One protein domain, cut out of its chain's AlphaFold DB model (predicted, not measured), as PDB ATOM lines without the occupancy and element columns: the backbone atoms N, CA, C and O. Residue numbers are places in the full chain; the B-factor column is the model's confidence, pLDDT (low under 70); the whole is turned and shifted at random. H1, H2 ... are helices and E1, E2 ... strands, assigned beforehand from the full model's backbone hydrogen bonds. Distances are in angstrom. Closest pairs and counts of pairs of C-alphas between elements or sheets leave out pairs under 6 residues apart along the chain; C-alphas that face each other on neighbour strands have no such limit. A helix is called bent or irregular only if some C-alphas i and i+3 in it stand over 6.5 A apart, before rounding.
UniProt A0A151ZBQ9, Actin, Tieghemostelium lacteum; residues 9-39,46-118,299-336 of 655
ATOM      1  N   VAL A   9     209.398 195.289  83.951       97.50
ATOM      2  CA  VAL A   9     209.662 194.116  84.785       97.50
ATOM      3  C   VAL A   9     210.503 194.557  85.967       97.50
ATOM      4  O   VAL A   9     211.578 195.120  85.775       97.50
ATOM      5  N   ILE A  10     210.018 194.300  87.180       97.38
ATOM      6  CA  ILE A  10     210.674 194.632  88.445       97.38
ATOM      7  C   ILE A  10     210.942 193.329  89.200       97.38
ATOM      8  O   ILE A  10     210.030 192.707  89.743       97.38
ATOM      9  N   ASP A  11     212.205 192.916  89.267       95.19
ATOM     10  CA  ASP A  11     212.639 191.913  90.235       95.19
ATOM     11  C   ASP A  11     212.859 192.594  91.591       95.19
ATOM     12  O   ASP A  11     213.886 193.236  91.821       95.19
ATOM     13  N   ASN A  12     211.886 192.446  92.491       90.12
ATOM     14  CA  ASN A  12     211.812 193.086  93.803       90.12
ATOM     15  C   ASN A  12     212.689 192.376  94.861       90.12
ATOM     16  O   ASN A  12     212.304 192.220  96.023       90.12
ATOM     17  N   SER A  13     213.860 191.889  94.444       87.94
ATOM     18  CA  SER A  13     214.855 191.260  95.311       87.94
ATOM     19  C   SER A  13     215.779 192.305  95.960       87.94
ATOM     20  O   SER A  13     215.696 193.494  95.665       87.94
ATOM     21  N   TYR A  14     216.649 191.886  96.891       86.88
ATOM     22  CA  TYR A  14     217.553 192.815  97.594       86.88
ATOM     23  C   TYR A  14     218.472 193.579  96.634       86.88
ATOM     24  O   TYR A  14     218.594 194.791  96.730       86.88
ATOM     25  N   ASN A  15     219.101 192.879  95.690       87.69
ATOM     26  CA  ASN A  15     219.693 193.543  94.538       87.69
ATOM     27  C   ASN A  15     218.542 193.730  93.551       87.69
ATOM     28  O   ASN A  15     218.185 192.784  92.858       87.69
ATOM     29  N   LEU A  16     217.887 194.880  93.589       92.50
ATOM     30  CA  LEU A  16     216.713 195.152  92.781       92.50
ATOM     31  C   LEU A  16     217.133 195.254  91.316       92.50
ATOM     32  O   LEU A  16     218.125 195.917  91.010       92.50
ATOM     33  N   LYS A  17     216.360 194.641  90.412       95.00
ATOM     34  CA  LYS A  17     216.549 194.802  88.964       95.00
ATOM     35  C   LYS A  17     215.271 195.272  88.305       95.00
ATOM     36  O   LYS A  17     214.205 194.725  88.573       95.00
ATOM     37  N   ALA A  18     215.388 196.237  87.410       97.44
ATOM     38  CA  ALA A  18     214.271 196.701  86.614       97.44
ATOM     39  C   ALA A  18     214.693 197.034  85.184       97.44
ATOM     40  O   ALA A  18     215.870 197.255  84.905       97.44
ATOM     41  N   GLY A  19     213.720 197.046  84.282       97.00
ATOM     42  CA  GLY A  19     213.925 197.328  82.866       97.00
ATOM     43  C   GLY A  19     212.680 196.998  82.057       97.00
ATOM     44  O   GLY A  19     211.658 196.575  82.614       97.00
ATOM     45  N   PHE A  20     212.770 197.165  80.743       96.12
ATOM     46  CA  PHE A  20     211.685 196.795  79.838       96.12
ATOM     47  C   PHE A  20     211.795 195.341  79.384       96.12
ATOM     48  O   PHE A  20     212.880 194.805  79.195       96.12
ATOM     49  N   SER A  21     210.649 194.706  79.145       94.31
ATOM     50  CA  SER A  21     210.565 193.293  78.760       94.31
ATOM     51  C   SER A  21     211.207 192.933  77.418       94.31
ATOM     52  O   SER A  21     211.416 191.758  77.140       94.31
ATOM     53  N   ASN A  22     211.495 193.920  76.570       91.38
ATOM     54  CA  ASN A  22     212.185 193.739  75.294       91.38
ATOM     55  C   ASN A  22     213.709 193.944  75.394       91.38
ATOM     56  O   ASN A  22     214.402 193.831  74.384       91.38
ATOM     57  N   GLU A  23     214.235 194.261  76.580       92.50
ATOM     58  CA  GLU A  23     215.673 194.354  76.834       92.50
ATOM     59  C   GLU A  23     216.267 192.962  77.115       92.50
ATOM     60  O   GLU A  23     215.619 192.086  77.686       92.50
ATOM     61  N   ASN A  24     217.533 192.752  76.738       88.12
ATOM     62  CA  ASN A  24     218.231 191.479  76.982       88.12
ATOM     63  C   ASN A  24     218.696 191.316  78.443       88.12
ATOM     64  O   ASN A  24     218.891 190.197  78.919       88.12
ATOM     65  N   GLU A  25     218.902 192.432  79.141       92.75
ATOM     66  CA  GLU A  25     219.345 192.521  80.533       92.75
ATOM     67  C   GLU A  25     218.635 193.702  81.210       92.75
ATOM     68  O   GLU A  25     218.272 194.654  80.515       92.75
ATOM     69  N   PRO A  26     218.473 193.688  82.546       95.19
ATOM     70  CA  PRO A  26     217.867 194.808  83.251       95.19
ATOM     71  C   PRO A  26     218.745 196.060  83.152       95.19
ATOM     72  O   PRO A  26     219.913 196.044  83.557       95.19
ATOM     73  N   SER A  27     218.157 197.150  82.660       95.44
ATOM     74  CA  SER A  27     218.786 198.471  82.527       95.44
ATOM     75  C   SER A  27     219.025 199.185  83.863       95.44
ATOM     76  O   SER A  27     219.870 200.076  83.948       95.44
ATOM     77  N   ILE A  28     218.327 198.783  84.928       95.62
ATOM     78  CA  ILE A  28     218.457 199.343  86.275       95.62
ATOM     79  C   ILE A  28     218.815 198.234  87.254       95.62
ATOM     80  O   ILE A  28     218.104 197.235  87.351       95.62
ATOM     81  N   GLN A  29     219.889 198.439  88.022       93.81
ATOM     82  CA  GLN A  29     220.298 197.548  89.108       93.81
ATOM     83  C   GLN A  29     220.838 198.364  90.286       93.81
ATOM     84  O   GLN A  29     221.691 199.232  90.093       93.81
ATOM     85  N   PHE A  30     220.339 198.112  91.496       91.25
ATOM     86  CA  PHE A  30     220.858 198.704  92.735       91.25
ATOM     87  C   PHE A  30     220.418 197.903  93.965       91.25
ATOM     88  O   PHE A  30     219.428 197.176  93.924       91.25
ATOM     89  N   ASN A  31     221.134 198.038  95.083       88.38
ATOM     90  CA  ASN A  31     220.724 197.416  96.342       88.38
ATOM     91  C   ASN A  31     219.528 198.158  96.954       88.38
ATOM     92  O   ASN A  31     219.459 199.386  96.926       88.38
ATOM     93  N   SER A  32     218.586 197.419  97.531       84.50
ATOM     94  CA  SER A  32     217.337 197.973  98.050       84.50
ATOM     95  C   SER A  32     217.527 198.858  99.284       84.50
ATOM     96  O   SER A  32     216.586 199.526  99.680       84.50
ATOM     97  N   ASP A  33     218.715 198.915  99.885       81.06
ATOM     98  CA  ASP A  33     219.067 199.810 100.995       81.06
ATOM     99  C   ASP A  33     219.679 201.152 100.548       81.06
ATOM    100  O   ASP A  33     220.077 201.945 101.398       81.06
ATOM    101  N   ILE A  34     219.697 201.453  99.241       80.00
ATOM    102  CA  ILE A  34     220.297 202.674  98.667       80.00
ATOM    103  C   ILE A  34     219.759 203.995  99.251       80.00
ATOM    104  O   ILE A  34     220.477 204.990  99.266       80.00
ATOM    105  N   LEU A  35     218.516 204.018  99.741       73.94
ATOM    106  CA  LEU A  35     217.896 205.201 100.358       73.94
ATOM    107  C   LEU A  35     218.142 205.311 101.877       73.94
ATOM    108  O   LEU A  35     217.649 206.242 102.511       73.94
ATOM    109  N   GLY A  36     218.910 204.389 102.466       64.56
ATOM    110  CA  GLY A  36     218.991 204.212 103.916       64.56
ATOM    111  C   GLY A  36     217.741 203.521 104.476       64.56
ATOM    112  O   GLY A  36     216.695 203.482 103.837       64.56
ATOM    113  N   LYS A  37     217.837 202.921 105.670       58.53
ATOM    114  CA  LYS A  37     216.659 202.367 106.361       58.53
ATOM    115  C   LYS A  37     215.869 203.500 107.015       58.53
ATOM    116  O   LYS A  37     216.468 204.268 107.770       58.53
ATOM    117  N   GLN A  38     214.553 203.545 106.829       44.97
ATOM    118  CA  GLN A  38     213.662 204.259 107.741       44.97
ATOM    119  C   GLN A  38     212.845 203.255 108.575       44.97
ATOM    120  O   GLN A  38     212.523 202.160 108.141       44.97
ATOM    121  N   ALA A  39     212.613 203.634 109.830       42.75
ATOM    122  CA  ALA A  39     211.878 202.948 110.899       42.75
ATOM    123  C   ALA A  39     212.489 201.681 111.584       42.75
ATOM    124  O   ALA A  39     213.057 200.791 110.947       42.75
ATOM    125  N   GLU A  46     207.108 190.164 114.059       34.19
ATOM    126  CA  GLU A  46     206.466 190.395 112.774       34.19
ATOM    127  C   GLU A  46     207.293 191.411 111.984       34.19
ATOM    128  O   GLU A  46     207.426 192.575 112.357       34.19
ATOM    129  N   ILE A  47     207.873 190.958 110.873       45.88
ATOM    130  CA  ILE A  47     208.499 191.848 109.895       45.88
ATOM    131  C   ILE A  47     207.363 192.645 109.243       45.88
ATOM    132  O   ILE A  47     206.752 192.185 108.279       45.88
ATOM    133  N   LEU A  48     207.047 193.813 109.802       54.03
ATOM    134  CA  LEU A  48     206.226 194.805 109.123       54.03
ATOM    135  C   LEU A  48     207.015 195.317 107.926       54.03
ATOM    136  O   LEU A  48     208.192 195.663 108.028       54.03
ATOM    137  N   GLU A  49     206.364 195.312 106.776       70.06
ATOM    138  CA  GLU A  49     206.957 195.857 105.576       70.06
ATOM    139  C   GLU A  49     206.981 197.386 105.623       70.06
ATOM    140  O   GLU A  49     205.942 198.011 105.846       70.06
ATOM    141  N   ASP A  50     208.139 197.977 105.330       83.31
ATOM    142  CA  ASP A  50     208.270 199.413 105.102       83.31
ATOM    143  C   ASP A  50     207.784 199.778 103.688       83.31
ATOM    144  O   ASP A  50     208.517 199.723 102.694       83.31
ATOM    145  N   TRP A  51     206.494 200.101 103.596       88.69
ATOM    146  CA  TRP A  51     205.848 200.467 102.338       88.69
ATOM    147  C   TRP A  51     206.324 201.812 101.790       88.69
ATOM    148  O   TRP A  51     206.427 201.945 100.572       88.69
ATOM    149  N   GLU A  52     206.659 202.781 102.643       88.69
ATOM    150  CA  GLU A  52     207.145 204.092 102.197       88.69
ATOM    151  C   GLU A  52     208.495 203.960 101.492       88.69
ATOM    152  O   GLU A  52     208.699 204.502 100.398       88.69
ATOM    153  N   HIS A  53     209.389 203.155 102.069       87.81
ATOM    154  CA  HIS A  53     210.660 202.817 101.444       87.81
ATOM    155  C   HIS A  53     210.457 202.068 100.124       87.81
ATOM    156  O   HIS A  53     211.033 202.446  99.104       87.81
ATOM    157  N   ARG A  54     209.574 201.059 100.092       89.88
ATOM    158  CA  ARG A  54     209.241 200.317  98.860       89.88
ATOM    159  C   ARG A  54     208.736 201.219  97.736       89.88
ATOM    160  O   ARG A  54     209.239 201.137  96.616       89.88
ATOM    161  N   ILE A  55     207.785 202.100  98.037       92.69
ATOM    162  CA  ILE A  55     207.238 203.067  97.079       92.69
ATOM    163  C   ILE A  55     208.347 204.003  96.588       92.69
ATOM    164  O   ILE A  55     208.426 204.290  95.395       92.69
ATOM    165  N   SER A  56     209.244 204.444  97.471       93.38
ATOM    166  CA  SER A  56     210.371 205.305  97.095       93.38
ATOM    167  C   SER A  56     211.330 204.615  96.119       93.38
ATOM    168  O   SER A  56     211.717 205.220  95.118       93.38
ATOM    169  N   LEU A  57     211.643 203.330  96.332       93.19
ATOM    170  CA  LEU A  57     212.435 202.539  95.382       93.19
ATOM    171  C   LEU A  57     211.726 202.406  94.028       93.19
ATOM    172  O   LEU A  57     212.360 202.571  92.987       93.19
ATOM    173  N   TRP A  58     210.415 202.151  94.012       95.19
ATOM    174  CA  TRP A  58     209.658 202.071  92.760       95.19
ATOM    175  C   TRP A  58     209.596 203.420  92.032       95.19
ATOM    176  O   TRP A  58     209.829 203.459  90.826       95.19
ATOM    177  N   ARG A  59     209.413 204.543  92.742       94.56
ATOM    178  CA  ARG A  59     209.518 205.896  92.158       94.56
ATOM    179  C   ARG A  59     210.893 206.131  91.532       94.56
ATOM    180  O   ARG A  59     210.971 206.642  90.420       94.56
ATOM    181  N   MET A  60     211.975 205.704  92.188       94.56
ATOM    182  CA  MET A  60     213.319 205.773  91.600       94.56
ATOM    183  C   MET A  60     213.442 204.958  90.310       94.56
ATOM    184  O   MET A  60     214.111 205.418  89.385       94.56
ATOM    185  N   ILE A  61     212.822 203.775  90.232       95.44
ATOM    186  CA  ILE A  61     212.813 202.949  89.014       95.44
ATOM    187  C   ILE A  61     212.122 203.699  87.877       95.44
ATOM    188  O   ILE A  61     212.742 203.897  86.837       95.44
ATOM    189  N   TYR A  62     210.884 204.160  88.080       94.56
ATOM    190  CA  TYR A  62     210.138 204.889  87.045       94.56
ATOM    191  C   TYR A  62     210.872 206.164  86.602       94.56
ATOM    192  O   TYR A  62     211.019 206.399  85.402       94.56
ATOM    193  N   ASN A  63     211.450 206.916  87.547       94.00
ATOM    194  CA  ASN A  63     212.264 208.098  87.245       94.00
ATOM    195  C   ASN A  63     213.511 207.758  86.415       94.00
ATOM    196  O   ASN A  63     213.835 208.476  85.473       94.00
ATOM    197  N   LYS A  64     214.220 206.668  86.743       95.25
ATOM    198  CA  LYS A  64     215.403 206.217  85.989       95.25
ATOM    199  C   LYS A  64     215.052 205.674  84.604       95.25
ATOM    200  O   LYS A  64     215.858 205.832  83.694       95.25
ATOM    201  N   LEU A  65     213.880 205.056  84.443       94.06
ATOM    202  CA  LEU A  65     213.363 204.634  83.136       94.06
ATOM    203  C   LEU A  65     212.882 205.822  82.289       94.06
ATOM    204  O   LEU A  65     212.768 205.681  81.074       94.06
ATOM    205  N   GLY A  66     212.609 206.973  82.912       93.44
ATOM    206  CA  GLY A  66     212.129 208.173  82.228       93.44
ATOM    207  C   GLY A  66     210.722 208.008  81.651       93.44
ATOM    208  O   GLY A  66     210.444 208.549  80.584       93.44
ATOM    209  N   VAL A  67     209.857 207.235  82.316       90.31
ATOM    210  CA  VAL A  67     208.495 206.937  81.846       90.31
ATOM    211  C   VAL A  67     207.448 207.195  82.915       90.31
ATOM    212  O   VAL A  67     207.712 207.042  84.110       90.31
ATOM    213  N   ASN A  68     206.232 207.514  82.472       88.31
ATOM    214  CA  ASN A  68     205.074 207.526  83.352       88.31
ATOM    215  C   ASN A  68     204.616 206.089  83.601       88.31
ATOM    216  O   ASN A  68     204.479 205.288  82.674       88.31
ATOM    217  N   SER A  69     204.344 205.766  84.860       83.56
ATOM    218  CA  SER A  69     203.923 204.428  85.278       83.56
ATOM    219  C   SER A  69     202.584 203.982  84.679       83.56
ATOM    220  O   SER A  69     202.329 202.787  84.574       83.56
ATOM    221  N   GLU A  70     201.759 204.920  84.215       88.19
ATOM    222  CA  GLU A  70     200.452 204.647  83.598       88.19
ATOM    223  C   GLU A  70     200.554 204.042  82.193       88.19
ATOM    224  O   GLU A  70     199.658 203.318  81.755       88.19
ATOM    225  N   GLU A  71     201.650 204.321  81.484       87.00
ATOM    226  CA  GLU A  71     201.824 203.959  80.072       87.00
ATOM    227  C   GLU A  71     202.085 202.463  79.874       87.00
ATOM    228  O   GLU A  71     201.829 201.925  78.796       87.00
ATOM    229  N   TYR A  72     202.576 201.775  80.909       91.06
ATOM    230  CA  TYR A  72     203.076 200.410  80.791       91.06
ATOM    231  C   TYR A  72     202.462 199.481  81.842       91.06
ATOM    232  O   TYR A  72     202.332 199.857  83.008       91.06
ATOM    233  N   PRO A  73     202.118 198.237  81.469       94.75
ATOM    234  CA  PRO A  73     201.820 197.212  82.450       94.75
ATOM    235  C   PRO A  73     203.101 196.796  83.189       94.75
ATOM    236  O   PRO A  73     204.210 196.911  82.656       94.75
ATOM    237  N   VAL A  74     202.949 196.277  84.406       96.31
ATOM    238  CA  VAL A  74     204.070 195.944  85.295       96.31
ATOM    239  C   VAL A  74     204.037 194.488  85.756       96.31
ATOM    240  O   VAL A  74     203.036 194.008  86.288       96.31
ATOM    241  N   ILE A  75     205.150 193.778  85.576       95.88
ATOM    242  CA  ILE A  75     205.409 192.498  86.244       95.88
ATOM    243  C   ILE A  75     206.303 192.767  87.443       95.88
ATOM    244  O   ILE A  75     207.376 193.344  87.286       95.88
ATOM    245  N   ILE A  76     205.897 192.303  88.619       96.31
ATOM    246  CA  ILE A  76     206.704 192.401  89.834       96.31
ATOM    247  C   ILE A  76     206.962 191.017  90.437       96.31
ATOM    248  O   ILE A  76     206.051 190.193  90.549       96.31
ATOM    249  N   SER A  77     208.213 190.735  90.803       94.06
ATOM    250  CA  SER A  77     208.547 189.490  91.494       94.06
ATOM    251  C   SER A  77     208.158 189.548  92.976       94.06
ATOM    252  O   SER A  77     208.176 190.606  93.611       94.06
ATOM    253  N   GLU A  78     207.819 188.395  93.546       91.44
ATOM    254  CA  GLU A  78     207.600 188.222  94.981       91.44
ATOM    255  C   GLU A  78     208.385 187.034  95.548       91.44
ATOM    256  O   GLU A  78     208.866 186.165  94.817       91.44
ATOM    257  N   GLN A  79     208.500 186.978  96.876       87.75
ATOM    258  CA  GLN A  79     209.117 185.841  97.558       87.75
ATOM    259  C   GLN A  79     208.182 184.616  97.549       87.75
ATOM    260  O   GLN A  79     206.965 184.788  97.639       87.75
ATOM    261  N   PRO A  80     208.718 183.377  97.552       87.25
ATOM    262  CA  PRO A  80     207.921 182.145  97.580       87.25
ATOM    263  C   PRO A  80     206.823 182.085  98.654       87.25
ATOM    264  O   PRO A  80     205.721 181.611  98.383       87.25
ATOM    265  N   ILE A  81     207.101 182.584  99.863       85.12
ATOM    266  CA  ILE A  81     206.134 182.660 100.969       85.12
ATOM    267  C   ILE A  81     205.881 184.137 101.287       85.12
ATOM    268  O   ILE A  81     206.481 184.704 102.200       85.12
ATOM    269  N   ASN A  82     205.000 184.762 100.502       83.81
ATOM    270  CA  ASN A  82     204.575 186.147 100.691       83.81
ATOM    271  C   ASN A  82     203.168 186.218 101.327       83.81
ATOM    272  O   ASN A  82     202.209 185.652 100.769       83.81
ATOM    273  N   PRO A  83     203.003 186.903 102.478       82.56
ATOM    274  CA  PRO A  83     201.703 187.089 103.108       82.56
ATOM    275  C   PRO A  83     200.665 187.659 102.142       82.56
ATOM    276  O   PRO A  83     200.954 188.539 101.333       82.56
ATOM    277  N   LYS A  84     199.423 187.184 102.264       81.25
ATOM    278  CA  LYS A  84     198.301 187.638 101.431       81.25
ATOM    279  C   LYS A  84     198.163 189.163 101.449       81.25
ATOM    280  O   LYS A  84     198.064 189.776 100.394       81.25
ATOM    281  N   MET A  85     198.224 189.768 102.637       82.81
ATOM    282  CA  MET A  85     198.110 191.219 102.801       82.81
ATOM    283  C   MET A  85     199.191 191.982 102.020       82.81
ATOM    284  O   MET A  85     198.898 193.003 101.409       82.81
ATOM    285  N   ASN A  86     200.420 191.456 101.962       86.56
ATOM    286  CA  ASN A  86     201.507 192.078 101.205       86.56
ATOM    287  C   ASN A  86     201.273 192.008  99.694       86.56
ATOM    288  O   ASN A  86     201.588 192.957  98.979       86.56
ATOM    289  N   ARG A  87     200.694 190.909  99.198       88.38
ATOM    290  CA  ARG A  87     200.302 190.791  97.787       88.38
ATOM    291  C   ARG A  87     199.227 191.810  97.423       88.38
ATOM    292  O   ARG A  87     199.384 192.517  96.434       88.38
ATOM    293  N   LEU A  88     198.188 191.923  98.256       89.69
ATOM    294  CA  LEU A  88     197.104 192.888  98.055       89.69
ATOM    295  C   LEU A  88     197.630 194.326  98.049       89.69
ATOM    296  O   LEU A  88     197.415 195.023  97.065       89.69
ATOM    297  N   LYS A  89     198.405 194.715  99.070       92.56
ATOM    298  CA  LYS A  89     198.997 196.057  99.162       92.56
ATOM    299  C   LYS A  89     199.936 196.387  98.009       92.56
ATOM    300  O   LYS A  89     199.954 197.509  97.531       92.56
ATOM    301  N   THR A  90     200.729 195.421  97.545       94.06
ATOM    302  CA  THR A  90     201.605 195.664  96.390       94.06
ATOM    303  C   THR A  90     200.779 196.023  95.157       94.06
ATOM    304  O   THR A  90     201.093 196.995  94.486       94.06
ATOM    305  N   ILE A  91     199.716 195.266  94.870       94.81
ATOM    306  CA  ILE A  91     198.853 195.542  93.717       94.81
ATOM    307  C   ILE A  91     198.052 196.838  93.905       94.81
ATOM    308  O   ILE A  91     197.949 197.613  92.959       94.81
ATOM    309  N   GLU A  92     197.552 197.098  95.115       94.19
ATOM    310  CA  GLU A  92     196.920 198.366  95.507       94.19
ATOM    311  C   GLU A  92     197.834 199.549  95.177       94.19
ATOM    312  O   GLU A  92     197.462 200.386  94.365       94.19
ATOM    313  N   TYR A  93     199.077 199.565  95.667       95.50
ATOM    314  CA  TYR A  93     200.011 200.652  95.365       95.50
ATOM    315  C   TYR A  93     200.329 200.776  93.874       95.50
ATOM    316  O   TYR A  93     200.391 201.888  93.353       95.50
ATOM    317  N   LEU A  94     200.502 199.663  93.155       95.50
ATOM    318  CA  LEU A  94     200.738 199.723  91.710       95.50
ATOM    319  C   LEU A  94     199.570 200.392  90.963       95.50
ATOM    320  O   LEU A  94     199.816 201.089  89.981       95.50
ATOM    321  N   PHE A  95     198.327 200.233  91.427       95.50
ATOM    322  CA  PHE A  95     197.155 200.865  90.812       95.50
ATOM    323  C   PHE A  95     196.807 202.250  91.352       95.50
ATOM    324  O   PHE A  95     196.359 203.082  90.569       95.50
ATOM    325  N   GLU A  96     196.975 202.500  92.645       93.62
ATOM    326  CA  GLU A  96     196.533 203.737  93.295       93.62
ATOM    327  C   GLU A  96     197.638 204.798  93.331       93.62
ATOM    328  O   GLU A  96     197.380 205.950  93.000       93.62
ATOM    329  N   GLU A  97     198.882 204.416  93.638       94.12
ATOM    330  CA  GLU A  97     200.020 205.351  93.684       94.12
ATOM    331  C   GLU A  97     200.711 205.498  92.328       94.12
ATOM    332  O   GLU A  97     201.141 206.587  91.954       94.12
ATOM    333  N   PHE A  98     200.850 204.391  91.595       94.31
ATOM    334  CA  PHE A  98     201.550 204.364  90.308       94.31
ATOM    335  C   PHE A  98     200.602 204.292  89.117       94.31
ATOM    336  O   PHE A  98     201.053 204.400  87.979       94.31
ATOM    337  N   ASN A  99     199.296 204.135  89.342       93.50
ATOM    338  CA  ASN A  99     198.296 204.235  88.285       93.50
ATOM    339  C   ASN A  99     198.586 203.308  87.079       93.50
ATOM    340  O   ASN A  99     198.250 203.628  85.938       93.50
ATOM    341  N   ALA A 100     199.196 202.144  87.339       93.69
ATOM    342  CA  ALA A 100     199.596 201.179  86.322       93.69
ATOM    343  C   ALA A 100     198.385 200.666  85.528       93.69
ATOM    344  O   ALA A 100     197.316 200.409  86.085       93.69
ATOM    345  N   SER A 101     198.543 200.469  84.219       90.94
ATOM    346  CA  SER A 101     197.443 200.016  83.350       90.94
ATOM    347  C   SER A 101     197.038 198.556  83.606       90.94
ATOM    348  O   SER A 101     195.851 198.203  83.573       90.94
ATOM    349  N   ALA A 102     198.016 197.704  83.911       93.75
ATOM    350  CA  ALA A 102     197.821 196.345  84.395       93.75
ATOM    351  C   ALA A 102     199.016 195.894  85.243       93.75
ATOM    352  O   ALA A 102     200.136 196.363  85.051       93.75
ATOM    353  N   ALA A 103     198.787 194.949  86.147       95.25
ATOM    354  CA  ALA A 103     199.808 194.388  87.016       95.25
ATOM    355  C   ALA A 103     199.769 192.855  86.999       95.25
ATOM    356  O   ALA A 103     198.710 192.234  86.871       95.25
ATOM    357  N   TYR A 104     200.934 192.237  87.148       92.69
ATOM    358  CA  TYR A 104     201.071 190.806  87.385       92.69
ATOM    359  C   TYR A 104     202.168 190.553  88.417       92.69
ATOM    360  O   TYR A 104     203.215 191.196  88.400       92.69
ATOM    361  N   MET A 105     201.927 189.604  89.318       92.62
ATOM    362  CA  MET A 105     202.866 189.229  90.369       92.62
ATOM    363  C   MET A 105     203.201 187.747  90.257       92.62
ATOM    364  O   MET A 105     202.312 186.930  90.020       92.62
ATOM    365  N   SER A 106     204.479 187.402  90.411       90.69
ATOM    366  CA  SER A 106     204.940 186.014  90.332       90.69
ATOM    367  C   SER A 106     206.133 185.765  91.238       90.69
ATOM    368  O   SER A 106     206.974 186.640  91.435       90.69
ATOM    369  N   GLN A 107     206.248 184.546  91.754       89.88
ATOM    370  CA  GLN A 107     207.379 184.147  92.586       89.88
ATOM    371  C   GLN A 107     208.694 184.223  91.793       89.88
ATOM    372  O   GLN A 107     208.770 183.723  90.666       89.88
ATOM    373  N   SER A 108     209.742 184.791  92.395       90.50
ATOM    374  CA  SER A 108     211.090 184.902  91.810       90.50
ATOM    375  C   SER A 108     211.619 183.558  91.297       90.50
ATOM    376  O   SER A 108     212.068 183.465  90.155       90.50
ATOM    377  N   SER A 109     211.497 182.496  92.101       90.44
ATOM    378  CA  SER A 109     211.840 181.116  91.721       90.44
ATOM    379  C   SER A 109     211.145 180.637  90.444       90.44
ATOM    380  O   SER A 109     211.780 180.024  89.585       90.44
ATOM    381  N   LEU A 110     209.848 180.920  90.306       89.50
ATOM    382  CA  LEU A 110     209.065 180.476  89.155       89.50
ATOM    383  C   LEU A 110     209.482 181.230  87.887       89.50
ATOM    384  O   LEU A 110     209.657 180.623  86.832       89.50
ATOM    385  N   LEU A 111     209.732 182.537  88.012       91.25
ATOM    386  CA  LEU A 111     210.289 183.338  86.923       91.25
ATOM    387  C   LEU A 111     211.674 182.818  86.504       91.25
ATOM    388  O   LEU A 111     211.932 182.656  85.312       91.25
ATOM    389  N   THR A 112     212.547 182.462  87.453       91.69
ATOM    390  CA  THR A 112     213.842 181.841  87.132       91.69
ATOM    391  C   THR A 112     213.666 180.584  86.278       91.69
ATOM    392  O   THR A 112     214.356 180.449  85.267       91.69
ATOM    393  N   MET A 113     212.719 179.700  86.605       90.12
ATOM    394  CA  MET A 113     212.431 178.513  85.788       90.12
ATOM    395  C   MET A 113     211.949 178.865  84.373       90.12
ATOM    396  O   MET A 113     212.468 178.311  83.400       90.12
ATOM    397  N   TYR A 114     211.045 179.842  84.240       85.56
ATOM    398  CA  TYR A 114     210.579 180.319  82.932       85.56
ATOM    399  C   TYR A 114     211.703 180.883  82.065       85.56
ATOM    400  O   TYR A 114     211.701 180.661  80.856       85.56
ATOM    401  N   SER A 115     212.701 181.543  82.661       87.81
ATOM    402  CA  SER A 115     213.866 182.050  81.921       87.81
ATOM    403  C   SER A 115     214.692 180.948  81.244       87.81
ATOM    404  O   SER A 115     215.424 181.220  80.297       87.81
ATOM    405  N   MET A 116     214.560 179.702  81.712       87.06
ATOM    406  CA  MET A 116     215.262 178.531  81.184       87.06
ATOM    407  C   MET A 116     214.353 177.611  80.356       87.06
ATOM    408  O   MET A 116     214.806 176.565  79.904       87.06
ATOM    409  N   GLY A 117     213.071 177.957  80.186       81.69
ATOM    410  CA  GLY A 117     212.090 177.083  79.533       81.69
ATOM    411  C   GLY A 117     211.772 175.809  80.326       81.69
ATOM    412  O   GLY A 117     211.273 174.839  79.759       81.69
ATOM    413  N   ILE A 118     212.061 175.792  81.629       85.31
ATOM    414  CA  ILE A 118     211.807 174.644  82.502       85.31
ATOM    415  C   ILE A 118     210.484 174.872  83.213       85.31
ATOM    416  O   ILE A 118     210.247 175.935  83.778       85.31
ATOM    417  N   TRP A 299     214.279 188.338  86.673       95.38
ATOM    418  CA  TRP A 299     213.941 189.454  85.790       95.38
ATOM    419  C   TRP A 299     213.755 188.985  84.337       95.38
ATOM    420  O   TRP A 299     212.730 189.273  83.723       95.38
ATOM    421  N   LYS A 300     214.678 188.168  83.809       93.69
ATOM    422  CA  LYS A 300     214.574 187.604  82.448       93.69
ATOM    423  C   LYS A 300     213.333 186.734  82.259       93.69
ATOM    424  O   LYS A 300     212.708 186.772  81.205       93.69
ATOM    425  N   GLY A 301     212.965 185.967  83.280       91.56
ATOM    426  CA  GLY A 301     211.739 185.178  83.294       91.56
ATOM    427  C   GLY A 301     210.479 186.031  83.287       91.56
ATOM    428  O   GLY A 301     209.509 185.689  82.623       91.56
ATOM    429  N   GLY A 302     210.493 187.163  83.996       92.25
ATOM    430  CA  GLY A 302     209.428 188.158  83.901       92.25
ATOM    431  C   GLY A 302     209.322 188.718  82.484       92.25
ATOM    432  O   GLY A 302     208.239 188.710  81.908       92.25
ATOM    433  N   ALA A 303     210.450 189.115  81.891       92.62
ATOM    434  CA  ALA A 303     210.509 189.634  80.526       92.62
ATOM    435  C   ALA A 303     209.959 188.640  79.487       92.62
ATOM    436  O   ALA A 303     209.132 189.022  78.659       92.62
ATOM    437  N   SER A 304     210.328 187.356  79.576       88.38
ATOM    438  CA  SER A 304     209.845 186.316  78.655       88.38
ATOM    439  C   SER A 304     208.369 185.950  78.842       88.38
ATOM    440  O   SER A 304     207.732 185.451  77.914       88.38
ATOM    441  N   LEU A 305     207.799 186.200  80.024       86.88
ATOM    442  CA  LEU A 305     206.417 185.845  80.338       86.88
ATOM    443  C   LEU A 305     205.393 186.828  79.747       86.88
ATOM    444  O   LEU A 305     204.255 186.431  79.498       86.88
ATOM    445  N   VAL A 306     205.783 188.082  79.487       86.06
ATOM    446  CA  VAL A 306     204.879 189.187  79.099       86.06
ATOM    447  C   VAL A 306     203.936 188.822  77.953       86.06
ATOM    448  O   VAL A 306     202.730 189.053  78.054       86.06
ATOM    449  N   SER A 307     204.458 188.216  76.883       77.56
ATOM    450  CA  SER A 307     203.668 187.855  75.699       77.56
ATOM    451  C   SER A 307     202.647 186.745  75.960       77.56
ATOM    452  O   SER A 307     201.672 186.630  75.223       77.56
ATOM    453  N   ASN A 308     202.851 185.945  77.009       73.88
ATOM    454  CA  ASN A 308     202.046 184.766  77.331       73.88
ATOM    455  C   ASN A 308     201.069 185.002  78.491       73.88
ATOM    456  O   ASN A 308     200.378 184.073  78.910       73.88
ATOM    457  N   LEU A 309     200.989 186.226  79.025       74.56
ATOM    458  CA  LEU A 309     200.083 186.524  80.133       74.56
ATOM    459  C   LEU A 309     198.616 186.604  79.683       74.56
ATOM    460  O   LEU A 309     197.755 186.035  80.339       74.56
ATOM    461  N   GLY A 310     198.275 187.240  78.561       77.44
ATOM    462  CA  GLY A 310     196.882 187.255  78.079       77.44
ATOM    463  C   GLY A 310     195.869 187.731  79.140       77.44
ATOM    464  O   GLY A 310     195.918 188.882  79.577       77.44
ATOM    465  N   SER A 311     194.954 186.858  79.576       73.88
ATOM    466  CA  SER A 311     193.953 187.148  80.625       73.88
ATOM    467  C   SER A 311     194.522 187.185  82.052       73.88
ATOM    468  O   SER A 311     193.836 187.599  82.988       73.88
ATOM    469  N   PHE A 312     195.781 186.787  82.233       79.69
ATOM    470  CA  PHE A 312     196.467 186.734  83.520       79.69
ATOM    471  C   PHE A 312     196.870 188.075  84.103       79.69
ATOM    472  O   PHE A 312     197.103 188.163  85.308       79.69
ATOM    473  N   TRP A 313     196.923 189.103  83.265       87.50
ATOM    474  CA  TRP A 313     197.039 190.478  83.711       87.50
ATOM    475  C   TRP A 313     195.867 190.839  84.615       87.50
ATOM    476  O   TRP A 313     194.715 190.645  84.231       87.50
ATOM    477  N   ILE A 314     196.146 191.398  85.789       91.81
ATOM    478  CA  ILE A 314     195.140 192.131  86.553       91.81
ATOM    479  C   ILE A 314     195.086 193.510  85.914       91.81
ATOM    480  O   ILE A 314     196.071 194.241  85.955       91.81
ATOM    481  N   ARG A 315     193.987 193.857  85.253       92.31
ATOM    482  CA  ARG A 315     193.823 195.179  84.643       92.31
ATOM    483  C   ARG A 315     193.297 196.154  85.683       92.31
ATOM    484  O   ARG A 315     192.498 195.775  86.540       92.31
ATOM    485  N   LYS A 316     193.673 197.426  85.560       92.06
ATOM    486  CA  LYS A 316     193.180 198.473  86.461       92.06
ATOM    487  C   LYS A 316     191.651 198.550  86.480       92.06
ATOM    488  O   LYS A 316     191.064 198.695  87.542       92.06
ATOM    489  N   SER A 317     190.998 198.379  85.328       90.19
ATOM    490  CA  SER A 317     189.532 198.343  85.236       90.19
ATOM    491  C   SER A 317     188.914 197.202  86.050       90.19
ATOM    492  O   SER A 317     187.952 197.427  86.774       90.19
ATOM    493  N   GLU A 318     189.496 196.000  85.990       85.25
ATOM    494  CA  GLU A 318     189.030 194.843  86.769       85.25
ATOM    495  C   GLU A 318     189.229 195.075  88.274       85.25
ATOM    496  O   GLU A 318     188.395 194.673  89.083       85.25
ATOM    497  N   TYR A 319     190.328 195.736  88.653       90.69
ATOM    498  CA  TYR A 319     190.605 196.109  90.040       90.69
ATOM    499  C   TYR A 319     189.640 197.174  90.563       90.69
ATOM    500  O   TYR A 319     189.137 197.033  91.670       90.69
ATOM    501  N   LEU A 320     189.313 198.195  89.767       88.06
ATOM    502  CA  LEU A 320     188.328 199.211  90.147       88.06
ATOM    503  C   LEU A 320     186.912 198.627  90.293       88.06
ATOM    504  O   LEU A 320     186.152 199.083  91.141       88.06
ATOM    505  N   GLU A 321     186.561 197.612  89.500       79.75
ATOM    506  CA  GLU A 321     185.252 196.949  89.562       79.75
ATOM    507  C   GLU A 321     185.142 195.949  90.724       79.75
ATOM    508  O   GLU A 321     184.156 195.936  91.458       79.75
ATOM    509  N   SER A 322     186.147 195.084  90.892       76.62
ATOM    510  CA  SER A 322     186.105 193.955  91.837       76.62
ATOM    511  C   SER A 322     186.871 194.208  93.143       76.62
ATOM    512  O   SER A 322     186.858 193.361  94.046       76.62
ATOM    513  N   GLY A 323     187.582 195.331  93.251       85.81
ATOM    514  CA  GLY A 323     188.486 195.633  94.357       85.81
ATOM    515  C   GLY A 323     189.589 194.576  94.528       85.81
ATOM    516  O   GLY A 323     189.887 193.816  93.602       85.81
ATOM    517  N   PRO A 324     190.153 194.427  95.741       79.25
ATOM    518  CA  PRO A 324     191.203 193.447  96.040       79.25
ATOM    519  C   PRO A 324     190.855 191.982  95.703       79.25
ATOM    520  O   PRO A 324     191.754 191.159  95.533       79.25
ATOM    521  N   SER A 325     189.571 191.636  95.552       77.31
ATOM    522  CA  SER A 325     189.140 190.263  95.257       77.31
ATOM    523  C   SER A 325     189.606 189.744  93.886       77.31
ATOM    524  O   SER A 325     189.823 188.538  93.741       77.31
ATOM    525  N   ILE A 326     189.842 190.622  92.894       78.56
ATOM    526  CA  ILE A 326     190.424 190.217  91.598       78.56
ATOM    527  C   ILE A 326     191.847 189.695  91.763       78.56
ATOM    528  O   ILE A 326     192.253 188.741  91.096       78.56
ATOM    529  N   VAL A 327     192.600 190.317  92.673       81.56
ATOM    530  CA  VAL A 327     193.985 189.965  92.970       81.56
ATOM    531  C   VAL A 327     194.016 188.576  93.570       81.56
ATOM    532  O   VAL A 327     194.819 187.747  93.160       81.56
ATOM    533  N   GLU A 328     193.084 188.295  94.479       71.00
ATOM    534  CA  GLU A 328     192.890 186.952  95.006       71.00
ATOM    535  C   GLU A 328     192.559 185.990  93.874       71.00
ATOM    536  O   GLU A 328     193.355 185.104  93.628       71.00
ATOM    537  N   ARG A 329     191.499 186.218  93.094       68.12
ATOM    538  CA  ARG A 329     191.090 185.322  91.997       68.12
ATOM    539  C   ARG A 329     192.228 184.994  91.015       68.12
ATOM    540  O   ARG A 329     192.379 183.841  90.612       68.12
ATOM    541  N   LYS A 330     193.035 185.993  90.630       72.31
ATOM    542  CA  LYS A 330     194.098 185.847  89.618       72.31
ATOM    543  C   LYS A 330     195.460 185.422  90.168       72.31
ATOM    544  O   LYS A 330     196.214 184.818  89.402       72.31
ATOM    545  N   LEU A 331     195.784 185.702  91.436       66.38
ATOM    546  CA  LEU A 331     197.025 185.254  92.098       66.38
ATOM    547  C   LEU A 331     196.832 183.978  92.929       66.38
ATOM    548  O   LEU A 331     197.803 183.282  93.208       66.38
ATOM    549  N   SER A 332     195.602 183.632  93.313       55.22
ATOM    550  CA  SER A 332     195.276 182.403  94.047       55.22
ATOM    551  C   SER A 332     195.187 181.169  93.156       55.22
ATOM    552  O   SER A 332     194.769 180.136  93.671       55.22
ATOM    553  N   ARG A 333     195.515 181.270  91.853       47.50
ATOM    554  CA  ARG A 333     195.406 180.193  90.844       47.50
ATOM    555  C   ARG A 333     195.615 178.818  91.495       47.50
ATOM    556  O   ARG A 333     196.741 178.444  91.782       47.50
ATOM    557  N   LEU A 334     194.599 177.984  91.721       40.16
ATOM    558  CA  LEU A 334     193.363 177.780  90.948       40.16
ATOM    559  C   LEU A 334     193.610 177.553  89.442       40.16
ATOM    560  O   LEU A 334     192.671 177.453  88.668       40.16
ATOM    561  N   PHE A 335     194.869 177.344  89.039       38.94
ATOM    562  CA  PHE A 335     195.223 176.623  87.811       38.94
ATOM    563  C   PHE A 335     195.628 175.175  88.076       38.94
ATOM    564  O   PHE A 335     195.582 174.357  87.163       38.94
ATOM    565  N   TYR A 336     195.909 174.829  89.335       35.88
ATOM    566  CA  TYR A 336     195.921 173.434  89.763       35.88
ATOM    567  C   TYR A 336     194.543 172.789  89.528       35.88
ATOM    568  O   TYR A 336     194.464 171.672  89.035       35.88
TER     569      TYR A 336
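AT A GLANCE: This is residues 9 to 39, 46 to 118 and 299 to 336 of the 655 residues of the protein "Actin" of Tieghemostelium lacteum (UniProt A0A151ZBQ9). A twisted sheet of five strands makes the core, with helices over both faces in three layers: H1 and H2 cover one face, H3 and H4 pack on the other. The short helices H5 and H6 make a corner beside the E5 edge of the sheet, where H6 packs on H2. The printed part has 142 residues with six named helices and five named strands, in the order E1 E2 E3 H1 E4 H2 E5 H3 H4 H5 H6; the class is mixed, helices and strands. The sheet is mixed too, in the order E3, E2, E1, E4, E5. The whole is compact and rounded, with a radius of gyration of the C-alphas of 14.4 A and spans of 40 by 32 by 31 A.

HOW THE PARTS SIT: In the sheet, E1, residues 9 to 11, and E4, residues 74 to 78, are parallel inner strands, with N 10 and O 75 within hydrogen-bond range at 2.8 A. E2, residues 15 to 20, is the antiparallel neighbour of E1, with N 11 and O 17 at 2.8 A. E3, residues 28 to 31, is an edge strand antiparallel to E2, with N 16 and O 30 at 2.8 A. E1, E2 and E3 form a meander, each strand the antiparallel neighbour of the one before, and both its pairs are hairpins. The other edge strand, E5, residues 102 to 107, is parallel to E4, with N 76 and O 104 at 2.9 A. H2, residues 84 to 96, joins E4 and E5 in a strand-helix-strand unit, two parallel neighbour strands with a helix between, whose crossover is right-handed. H2 has a height over the sheet of 9.9 A and runs along the strands, at 23 degrees to E5 on the local plane. H1, residues 51 to 65, is on the same face as H2 at a height of 10.0 A; the two are close but not clearly touching, with the C-alphas of Ile 55 and Tyr 93 closest at 7.8 A. On the opposite face H4, residues 299 to 308, has a height of 8.1 A and runs slantwise to the strands, at 51 degrees to E4 on the local plane. H4 is irregular, with C-alphas 304 and 307 7.0 A apart. H3, residues 108 to 115, touches H4, with the C-alphas of Ser 115 and Gly 301 closest at 4.0 A. H6, residues 325 to 331, touches residues 87 to 91 of H2, with the C-alphas of Leu 88 and Val 327 closest at 6.6 A. H5, residues 316 to 322, touches H6 only at the corner, with the C-alphas of Tyr 319 and Ile 326 closest at 6.1 A. H5 and H6 each only graze the sheet. Every O i to N i+4 pair is within hydrogen-bond range in H1, H2, H3, H5 and H6, against 3 of 6 in H4.

IN THESE COORDINATES: E1 begins at C-alpha 9, (209.662, 194.116, 84.785). E2 is 17.1 A long and E5 17.5 A. H1, the longest helix, starts at C-alpha 51, (205.848, 200.467, 102.338), and is 21.0 A long; H2 measures 18.1 A and H4 15.3 A. H6 ends at C-alpha 331, (197.025, 185.254, 92.098).

THE WHOLE: The two C-alphas farthest apart, those of Gly 36 and Tyr 336, are 41.0 A apart. Residues 40 to 45 are not printed, with 13.8 A between C-alphas 39 and 46; residues 119 to 298 are not printed, with 15.3 A between C-alphas 118 and 299. Of the links that are printed whole, none is long. The mean pLDDT of the printed part is 85.2; residues 36 to 39, 46 to 48, 329 and 331 to 336 are under 70.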